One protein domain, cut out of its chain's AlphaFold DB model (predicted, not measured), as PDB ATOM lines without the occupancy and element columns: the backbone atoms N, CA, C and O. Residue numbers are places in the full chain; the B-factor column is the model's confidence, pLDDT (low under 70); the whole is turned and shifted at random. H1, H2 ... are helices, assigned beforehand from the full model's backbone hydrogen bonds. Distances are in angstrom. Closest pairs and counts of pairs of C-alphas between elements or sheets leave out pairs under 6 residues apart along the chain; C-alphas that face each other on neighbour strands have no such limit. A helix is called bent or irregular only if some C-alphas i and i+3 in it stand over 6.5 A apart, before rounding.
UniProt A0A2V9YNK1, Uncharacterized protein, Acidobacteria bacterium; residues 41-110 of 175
ATOM      1  N   THR A  41     171.881 193.113  75.175       74.19
ATOM      2  CA  THR A  41     171.312 194.305  75.825       74.19
ATOM      3  C   THR A  41     170.221 194.945  74.963       74.19
ATOM      4  O   THR A  41     169.124 195.206  75.454       74.19
ATOM      5  N   GLU A  42     170.471 195.101  73.663       77.44
ATOM      6  CA  GLU A  42     169.500 195.629  72.699       77.44
ATOM      7  C   GLU A  42     168.269 194.711  72.546       77.44
ATOM      8  O   GLU A  42     167.148 195.204  72.420       77.44
ATOM      9  N   LEU A  43     168.443 193.385  72.633       79.69
ATOM     10  CA  LEU A  43     167.345 192.412  72.644       79.69
ATOM     11  C   LEU A  43     166.463 192.557  73.889       79.69
ATOM     12  O   LEU A  43     165.247 192.586  73.739       79.69
ATOM     13  N   ARG A  44     167.036 192.718  75.091       80.62
ATOM     14  CA  ARG A  44     166.255 192.945  76.328       80.62
ATOM     15  C   ARG A  44     165.513 194.285  76.322       80.62
ATOM     16  O   ARG A  44     164.371 194.357  76.771       80.62
ATOM     17  N   ASN A  45     166.127 195.338  75.776       81.31
ATOM     18  CA  ASN A  45     165.473 196.639  75.597       81.31
ATOM     19  C   ASN A  45     164.274 196.541  74.638       81.31
ATOM     20  O   ASN A  45     163.219 197.121  74.896       81.31
ATOM     21  N   PHE A  46     164.426 195.789  73.546       86.25
ATOM     22  CA  PHE A  46     163.368 195.576  72.565       86.25
ATOM     23  C   PHE A  46     162.260 194.642  73.067       86.25
ATOM     24  O   PHE A  46     161.086 194.921  72.846       86.25
ATOM     25  N   ASP A  47     162.605 193.579  73.789       83.50
ATOM     26  CA  ASP A  47     161.640 192.651  74.379       83.50
ATOM     27  C   ASP A  47     160.711 193.355  75.382       83.50
ATOM     28  O   ASP A  47     159.489 193.320  75.231       83.50
ATOM     29  N   ARG A  48     161.279 194.151  76.300       81.19
ATOM     30  CA  ARG A  48     160.512 195.011  77.219       81.19
ATOM     31  C   ARG A  48     159.581 195.982  76.481       81.19
ATOM     32  O   ARG A  48     158.479 196.269  76.951       81.19
ATOM     33  N   PHE A  49     160.008 196.507  75.331       87.44
ATOM     34  CA  PHE A  49     159.145 197.328  74.480       87.44
ATOM     35  C   PHE A  49     157.993 196.501  73.883       87.44
ATOM     36  O   PHE A  49     156.855 196.972  73.864       87.44
ATOM     37  N   LEU A  50     158.247 195.269  73.436       85.94
ATOM     38  CA  LEU A  50     157.234 194.376  72.873       85.94
ATOM     39  C   LEU A  50     156.229 193.842  73.909       85.94
ATOM     40  O   LEU A  50     155.058 193.681  73.556       85.94
ATOM     41  N   ASP A  51     156.631 193.648  75.168       79.56
ATOM     42  CA  ASP A  51     155.717 193.352  76.287       79.56
ATOM     43  C   ASP A  51     154.689 194.468  76.490       79.56
ATOM     44  O   ASP A  51     153.489 194.212  76.613       79.56
ATOM     45  N   ALA A  52     155.149 195.723  76.480       80.94
ATOM     46  CA  ALA A  52     154.279 196.891  76.601       80.94
ATOM     47  C   ALA A  52     153.386 197.106  75.360       80.94
ATOM     48  O   ALA A  52     152.324 197.723  75.465       80.94
ATOM     49  N   HIS A  53     153.781 196.578  74.194       84.50
ATOM     50  CA  HIS A  53     153.089 196.762  72.913       84.50
ATOM     51  C   HIS A  53     152.689 195.416  72.269       84.50
ATOM     52  O   HIS A  53     153.171 195.070  71.182       84.50
ATOM     53  N   PRO A  54     151.745 194.659  72.867       84.00
ATOM     54  CA  PRO A  54     151.411 193.299  72.432       84.00
ATOM     55  C   PRO A  54     150.866 193.214  70.996       84.00
ATOM     56  O   PRO A  54     151.027 192.185  70.338       84.00
ATOM     57  N   GLN A  55     150.253 194.285  70.473       84.00
ATOM     58  CA  GLN A  55     149.842 194.345  69.062       84.00
ATOM     59  C   GLN A  55     151.050 194.404  68.116       84.00
ATOM     60  O   GLN A  55     151.109 193.641  67.153       84.00
ATOM     61  N   ILE A  56     152.057 195.221  68.445       87.62
ATOM     62  CA  ILE A  56     153.299 195.330  67.669       87.62
ATOM     63  C   ILE A  56     154.061 194.000  67.720       87.62
ATOM     64  O   ILE A  56     154.459 193.483  66.675       87.62
ATOM     65  N   ARG A  57     154.162 193.365  68.899       86.12
ATOM     66  CA  ARG A  57     154.725 192.008  69.033       86.12
ATOM     67  C   ARG A  57     154.000 191.003  68.131       86.12
ATOM     68  O   ARG A  57     154.648 190.223  67.434       86.12
ATOM     69  N   ALA A  58     152.666 191.011  68.114       84.25
ATOM     70  CA  ALA A  58     151.878 190.083  67.302       84.25
ATOM     71  C   ALA A  58     152.091 190.273  65.790       84.25
ATOM     72  O   ALA A  58     152.127 189.285  65.053       84.25
ATOM     73  N   ASP A  59     152.248 191.509  65.324       87.12
ATOM     74  CA  ASP A  59     152.443 191.809  63.906       87.12
ATOM     75  C   ASP A  59     153.880 191.556  63.446       87.12
ATOM     76  O   ASP A  59     154.074 190.880  62.433       87.12
ATOM     77  N   LEU A  60     154.890 191.954  64.228       87.50
ATOM     78  CA  LEU A  60     156.293 191.626  63.947       87.50
ATOM     79  C   LEU A  60     156.559 190.111  63.982       87.50
ATOM     80  O   LEU A  60     157.367 189.606  63.203       87.50
ATOM     81  N   ARG A  61     155.831 189.347  64.813       85.12
ATOM     82  CA  ARG A  61     155.881 187.870  64.803       85.12
ATOM     83  C   ARG A  61     155.311 187.251  63.522       85.12
ATOM     84  O   ARG A  61     155.781 186.184  63.130       85.12
ATOM     85  N   LYS A  62     154.322 187.885  62.877       88.62
ATOM     86  CA  LYS A  62     153.773 187.445  61.575       88.62
ATOM     87  C   LYS A  62     154.666 187.885  60.417       88.62
ATOM     88  O   LYS A  62     154.903 187.105  59.499       88.62
ATOM     89  N   ASN A  63     155.140 189.129  60.451       90.12
ATOM     90  CA  ASN A  63     155.987 189.718  59.425       90.12
ATOM     91  C   ASN A  63     157.070 190.616  60.056       90.12
ATOM     92  O   ASN A  63     156.840 191.813  60.251       90.12
ATOM     93  N   PRO A  64     158.279 190.073  60.296       88.00
ATOM     94  CA  PRO A  64     159.400 190.832  60.842       88.00
ATOM     95  C   PRO A  64     159.780 192.075  60.035       88.00
ATOM     96  O   PRO A  64     160.395 192.972  60.588       88.00
ATOM     97  N   ALA A  65     159.445 192.155  58.741       89.62
ATOM     98  CA  ALA A  65     159.838 193.280  57.895       89.62
ATOM     99  C   ALA A  65     159.045 194.576  58.159       89.62
ATOM    100  O   ALA A  65     159.513 195.643  57.764       89.62
ATOM    101  N   LEU A  66     157.894 194.515  58.849       90.94
ATOM    102  CA  LEU A  66     157.049 195.686  59.158       90.94
ATOM    103  C   LEU A  66     157.785 196.774  59.954       90.94
ATOM    104  O   LEU A  66     157.513 197.957  59.805       90.94
ATOM    105  N   VAL A  67     158.783 196.384  60.740       86.94
ATOM    106  CA  VAL A  67     159.677 197.284  61.480       86.94
ATOM    107  C   VAL A  67     160.513 198.224  60.591       86.94
ATOM    108  O   VAL A  67     161.013 199.239  61.066       86.94
ATOM    109  N   ASN A  68     160.660 197.902  59.301       86.44
ATOM    110  CA  ASN A  68     161.299 198.748  58.290       86.44
ATOM    111  C   ASN A  68     160.271 199.404  57.344       86.44
ATOM    112  O   ASN A  68     160.661 200.166  56.457       86.44
ATOM    113  N   ASP A  69     158.977 199.111  57.499       91.81
ATOM    114  CA  ASP A  69     157.925 199.665  56.653       91.81
ATOM    115  C   ASP A  69     157.556 201.088  57.096       91.81
ATOM    116  O   ASP A  69     157.203 201.345  58.248       91.81
ATOM    117  N   SER A  70     157.626 202.041  56.165       88.44
ATOM    118  CA  SER A  70     157.379 203.448  56.491       88.44
ATOM    119  C   SER A  70     155.913 203.744  56.825       88.44
ATOM    120  O   SER A  70     155.665 204.682  57.578       88.44
ATOM    121  N   GLY A  71     154.955 202.968  56.309       91.31
ATOM    122  CA  GLY A  71     153.542 203.106  56.662       91.31
ATOM    123  C   GLY A  71     153.273 202.598  58.077       91.31
ATOM    124  O   GLY A  71     152.663 203.303  58.880       91.31
ATOM    125  N   TYR A  72     153.816 201.428  58.416       90.25
ATOM    126  CA  TYR A  72     153.729 200.850  59.755       90.25
ATOM    127  C   TYR A  72     154.370 201.766  60.810       90.25
ATOM    128  O   TYR A  72     153.746 202.073  61.821       90.25
ATOM    129  N   LEU A  73     155.564 202.311  60.546       89.88
ATOM    130  CA  LEU A  73     156.235 203.270  61.440       89.88
ATOM    131  C   LEU A  73     155.537 204.642  61.545       89.88
ATOM    132  O   LEU A  73     155.784 205.380  62.498       89.88
ATOM    133  N   GLN A  74     154.686 205.013  60.583       89.31
ATOM    134  CA  GLN A  74     153.832 206.205  60.686       89.31
ATOM    135  C   GLN A  74     152.582 205.945  61.536       89.31
ATOM    136  O   GLN A  74     152.120 206.853  62.222       89.31
ATOM    137  N   GLN A  75     152.050 204.719  61.510       90.69
ATOM    138  CA  GLN A  75     150.915 204.297  62.338       90.69
ATOM    139  C   GLN A  75     151.333 203.966  63.781       90.69
ATOM    140  O   GLN A  75     150.570 204.219  64.710       90.69
ATOM    141  N   HIS A  76     152.552 203.457  63.974       90.50
ATOM    142  CA  HIS A  76     153.131 203.101  65.268       90.50
ATOM    143  C   HIS A  76     154.292 204.039  65.616       90.50
ATOM    144  O   HIS A  76     155.470 203.684  65.499       90.50
ATOM    145  N   THR A  77     153.954 205.255  66.056       90.31
ATOM    146  CA  THR A  77     154.939 206.268  66.464       90.31
ATOM    147  C   THR A  77     155.866 205.774  67.566       90.31
ATOM    148  O   THR A  77     157.054 206.074  67.510       90.31
ATOM    149  N   ASP A  78     155.368 204.953  68.489       86.44
ATOM    150  CA  ASP A  78     156.134 204.451  69.636       86.44
ATOM    151  C   ASP A  78     157.278 203.524  69.193       86.44
ATOM    152  O   ASP A  78     158.404 203.638  69.675       86.44
ATOM    153  N   LEU A  79     157.035 202.671  68.187       90.06
ATOM    154  CA  LEU A  79     158.076 201.842  67.565       90.06
ATOM    155  C   LEU A  79     159.089 202.700  66.799       90.06
ATOM    156  O   LEU A  79     160.291 202.449  66.853       90.06
ATOM    157  N   LYS A  80     158.621 203.735  66.094       89.81
ATOM    158  CA  LYS A  80     159.496 204.670  65.376       89.81
ATOM    159  C   LYS A  80     160.409 205.430  66.347       89.81
ATOM    160  O   LYS A  80     161.598 205.561  66.068       89.81
ATOM    161  N   ASP A  81     159.880 205.894  67.474       88.44
ATOM    162  CA  ASP A  81     160.619 206.645  68.495       88.44
ATOM    163  C   ASP A  81     161.570 205.723  69.288       88.44
ATOM    164  O   ASP A  81     162.714 206.101  69.569       88.44
ATOM    165  N   PHE A  82     161.177 204.466  69.530       88.75
ATOM    166  CA  PHE A  82     162.073 203.420  70.031       88.75
ATOM    167  C   PHE A  82     163.265 203.193  69.082       88.75
ATOM    168  O   PHE A  82     164.414 203.282  69.506       88.75
ATOM    169  N   LEU A  83     163.030 202.986  67.781       88.00
ATOM    170  CA  LEU A  83     164.100 202.777  66.788       88.00
ATOM    171  C   LEU A  83     164.964 204.029  66.551       88.00
ATOM    172  O   LEU A  83     166.080 203.930  66.042       88.00
ATOM    173  N   GLN A  84     164.465 205.223  66.879       86.81
ATOM    174  CA  GLN A  84     165.251 206.460  66.842       86.81
ATOM    175  C   GLN A  84     166.148 206.618  68.075       86.81
ATOM    176  O   GLN A  84     167.261 207.123  67.939       86.81
ATOM    177  N   SER A  85     165.693 206.165  69.245       86.19
ATOM    178  CA  SER A  85     166.487 206.156  70.481       86.19
ATOM    179  C   SER A  85     167.482 204.987  70.551       86.19
ATOM    180  O   SER A  85     168.558 205.148  71.122       86.19
ATOM    181  N   HIS A  86     167.182 203.855  69.906       85.44
ATOM    182  CA  HIS A  86     167.989 202.630  69.922       85.44
ATOM    183  C   HIS A  86     168.620 202.365  68.548       85.44
ATOM    184  O   HIS A  86     168.127 201.582  67.730       85.44
ATOM    185  N   ALA A  87     169.736 203.047  68.281       81.44
ATOM    186  CA  ALA A  87     170.465 202.918  67.019       81.44
ATOM    187  C   ALA A  87     171.026 201.498  66.776       81.44
ATOM    188  O   ALA A  87     171.162 201.105  65.617       81.44
ATOM    189  N   GLY A  88     171.319 200.736  67.840       80.00
ATOM    190  CA  GLY A  88     171.786 199.350  67.757       80.00
ATOM    191  C   GLY A  88     170.694 198.420  67.234       80.00
ATOM    192  O   GLY A  88     170.861 197.843  66.158       80.00
ATOM    193  N   VAL A  89     169.542 198.363  67.922       82.75
ATOM    194  CA  VAL A  89     168.350 197.632  67.445       82.75
ATOM    195  C   VAL A  89     168.036 198.013  66.002       82.75
ATOM    196  O   VAL A  89     167.866 197.135  65.161       82.75
ATOM    197  N   ARG A  90     167.993 199.314  65.685       85.06
ATOM    198  CA  ARG A  90     167.616 199.781  64.348       85.06
ATOM    199  C   ARG A  90     168.521 199.244  63.241       85.06
ATOM    200  O   ARG A  90     167.991 198.898  62.190       85.06
ATOM    201  N   GLU A  91     169.838 199.187  63.424       81.62
ATOM    202  CA  GLU A  91     170.723 198.708  62.355       81.62
ATOM    203  C   GLU A  91     170.662 197.179  62.203       81.62
ATOM    204  O   GLU A  91     170.506 196.698  61.080       81.62
ATOM    205  N   GLU A  92     170.658 196.419  63.304       78.62
ATOM    206  CA  GLU A  92     170.487 194.954  63.279       78.62
ATOM    207  C   GLU A  92     169.168 194.545  62.607       78.62
ATOM    208  O   GLU A  92     169.119 193.693  61.716       78.62
ATOM    209  N   VAL A  93     168.087 195.226  62.975       82.75
ATOM    210  CA  VAL A  93     166.744 195.003  62.439       82.75
ATOM    211  C   VAL A  93     166.604 195.462  60.981       82.75
ATOM    212  O   VAL A  93     165.807 194.899  60.225       82.75
ATOM    213  N   ARG A  94     167.384 196.453  60.542       83.00
ATOM    214  CA  ARG A  94     167.429 196.883  59.136       83.00
ATOM    215  C   ARG A  94     168.211 195.905  58.262       83.00
ATOM    216  O   ARG A  94     167.844 195.704  57.106       83.00
ATOM    217  N   GLN A  95     169.267 195.297  58.801       80.31
ATOM    218  CA  GLN A  95     170.083 194.312  58.090       80.31
ATOM    219  C   GLN A  95     169.430 192.924  58.050       80.31
ATOM    220  O   GLN A  95     169.443 192.276  57.003       80.31
ATOM    221  N   ASN A  96     168.858 192.452  59.163       86.19
ATOM    222  CA  ASN A  96     168.288 191.109  59.254       86.19
ATOM    223  C   ASN A  96     167.111 191.014  60.254       86.19
ATOM    224  O   ASN A  96     167.235 190.391  61.316       86.19
ATOM    225  N   PRO A  97     165.926 191.556  59.907       85.56
ATOM    226  CA  PRO A  97     164.783 191.604  60.821       85.56
ATOM    227  C   PRO A  97     164.305 190.207  61.242       85.56
ATOM    228  O   PRO A  97     163.893 190.000  62.381       85.56
ATOM    229  N   ALA A  98     164.386 189.218  60.347       84.50
ATOM    230  CA  ALA A  98     163.959 187.852  60.636       84.50
ATOM    231  C   ALA A  98     164.900 187.124  61.612       84.50
ATOM    232  O   ALA A  98     164.419 186.344  62.436       84.50
ATOM    233  N   ALA A  99     166.215 187.371  61.545       82.94
ATOM    234  CA  ALA A  99     167.155 186.837  62.528       82.94
ATOM    235  C   ALA A  99     167.021 187.550  63.877       82.94
ATOM    236  O   ALA A  99     166.997 186.868  64.897       82.94
ATOM    237  N   PHE A 100     166.842 188.873  63.889       84.31
ATOM    238  CA  PHE A 100     166.636 189.634  65.123       84.31
ATOM    239  C   PHE A 100     165.360 189.194  65.862       84.31
ATOM    240  O   PHE A 100     165.433 188.758  67.008       84.31
ATOM    241  N   MET A 101     164.215 189.128  65.169       85.62
ATOM    242  CA  MET A 101     162.969 188.564  65.719       85.62
ATOM    243  C   MET A 101     163.070 187.066  66.046       85.62
ATOM    244  O   MET A 101     162.151 186.496  66.626       85.62
ATOM    245  N   LYS A 102     164.105 186.345  65.601       83.62
ATOM    246  CA  LYS A 102     164.371 184.972  66.059       83.62
ATOM    247  C   LYS A 102     165.237 184.978  67.318       83.62
ATOM    248  O   LYS A 102     165.014 184.129  68.173       83.62
ATOM    249  N   ALA A 103     166.188 185.901  67.427       77.56
ATOM    250  CA  ALA A 103     167.040 186.070  68.594       77.56
ATOM    251  C   ALA A 103     166.239 186.531  69.824       77.56
ATOM    252  O   ALA A 103     166.433 185.947  70.880       77.56
ATOM    253  N   GLU A 104     165.271 187.446  69.675       74.88
ATOM    254  CA  GLU A 104     164.368 187.887  70.761       74.88
ATOM    255  C   GLU A 104     163.568 186.706  71.346       74.88
ATOM    256  O   GLU A 104     163.822 186.311  72.482       74.88
ATOM    257  N   ARG A 105     162.761 186.002  70.540       74.69
ATOM    258  CA  ARG A 105     162.143 184.706  70.918       74.69
ATOM    259  C   ARG A 105     163.119 183.647  71.458       74.69
ATOM    260  O   ARG A 105     162.711 182.735  72.177       74.69
ATOM    261  N   SER A 106     164.395 183.689  71.066       66.12
ATOM    262  CA  SER A 106     165.407 182.755  71.589       66.12
ATOM    263  C   SER A 106     165.976 183.202  72.933       66.12
ATOM    264  O   SER A 106     166.486 182.348  73.649       66.12
ATOM    265  N   ASN A 107     165.854 184.482  73.295       63.41
ATOM    266  CA  ASN A 107     166.149 184.995  74.628       63.41
ATOM    267  C   ASN A 107     165.049 184.530  75.602       63.41
ATOM    268  O   ASN A 107     165.377 183.819  76.551       63.41
ATOM    269  N   GLU A 108     163.760 184.704  75.237       54.62
ATOM    270  CA  GLU A 108     162.602 184.091  75.942       54.62
ATOM    271  C   GLU A 108     162.804 182.569  76.165       54.62
ATOM    272  O   GLU A 108     162.407 182.003  77.183       54.62
ATOM    273  N   SER A 109     163.431 181.882  75.200       52.47
ATOM    274  CA  SER A 109     163.684 180.429  75.245       52.47
ATOM    275  C   SER A 109     165.021 180.030  75.897       52.47
ATOM    276  O   SER A 109     165.237 178.849  76.177       52.47
ATOM    277  N   GLY A 110     165.938 180.979  76.085       47.47
ATOM    278  CA  GLY A 110     167.302 180.770  76.580       47.47
ATOM    279  C   GLY A 110     167.438 181.012  78.081       47.47
ATOM    280  O   GLY A 110     168.238 180.345  78.738       47.47
TER     281      GLY A 110
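AT A GLANCE: This is residues 41 to 110 of the 175 residues of an uncharacterized protein of Acidobacteria bacterium (UniProt A0A2V9YNK1). What shape does the model make? Seven helices, mostly short, turn a corner at each link and surround a common middle: H1 and H3 lie on opposite sides of it, H2 and H6 on two other sides, H7 crosses from H3 to H1, and the corner of H4 and H5 lies on the side away from H7. The longest axis runs from H4 to the end of H7. How large and of what class is it? The printed part has 70 residues with seven named helices, H1 to H7 in chain order, and no named strand; the class is all helix. It is compact, with a radius of gyration of the C-alphas of 10.8 A and spans of 33 by 22 by 20 A.

IN THESE COORDINATES: Where do the helices run? H1 is residues 41 to 52, 17.2 A long, from C-alpha 41 at (171.312, 194.305, 75.825); H2 is residues 54 to 62, 12.6 A, and H3 residues 64 to 68. H4 is residues 70 to 75, H5 residues 77 to 85, 12.2 A, and H6 residues 87 to 95, 12.4 A. H7, residues 97 to 110, is 19.3 A long and ends at C-alpha 110 at (167.302, 180.770, 76.580). Is any helix bent? None is bent or irregular, H3 only just: C-alphas 64 and 67 are 6.5 A apart.

HOW THE PARTS SIT: What does H1 touch? Its residues 43 to 47 touch H7, about perpendicular at 86 degrees, the closest C-alphas being those of Leu 43 and Glu 104, 5.7 A apart. Its residues 42 to 46 touch H6, about perpendicular at 88 degrees, closest at the C-alphas of Glu 42 and Val 89, 5.7 A. H1 and H2 only just touch, only at the corner, with 3 pairs of C-alphas within 8 A, closest at Leu 50 and Arg 57, 5.2 A. Which helix is the hub? H3 is, touching H2, H4, H6 and H7; residues 97 to 101 of H7 touch it, with the C-alphas of Pro 64 and Pro 97 closest at 5.4 A. Which helices stay apart? Among them are H1 and H3, H2 and H6, and H5 and H7, while H1 and H5 are near each other. Are the backbones helical throughout? In H1, H2, H4, H5 and H6 every O i to N i+4 pair is within hydrogen-bond range; in H7 it is 9 of 10, and in H3 0 of 1, beside 1 of 2 O i to N i+3 pairs.

THE WHOLE: How far does it reach? The two C-alphas farthest apart are those of Gly 71 and Gly 110, at 32.9 A. Is it continuous? The printed part has no cut, and the six links between the helices are tight. Where is confidence low? The mean pLDDT of the printed part is 83.0, and residues 106 to 110 are under 70.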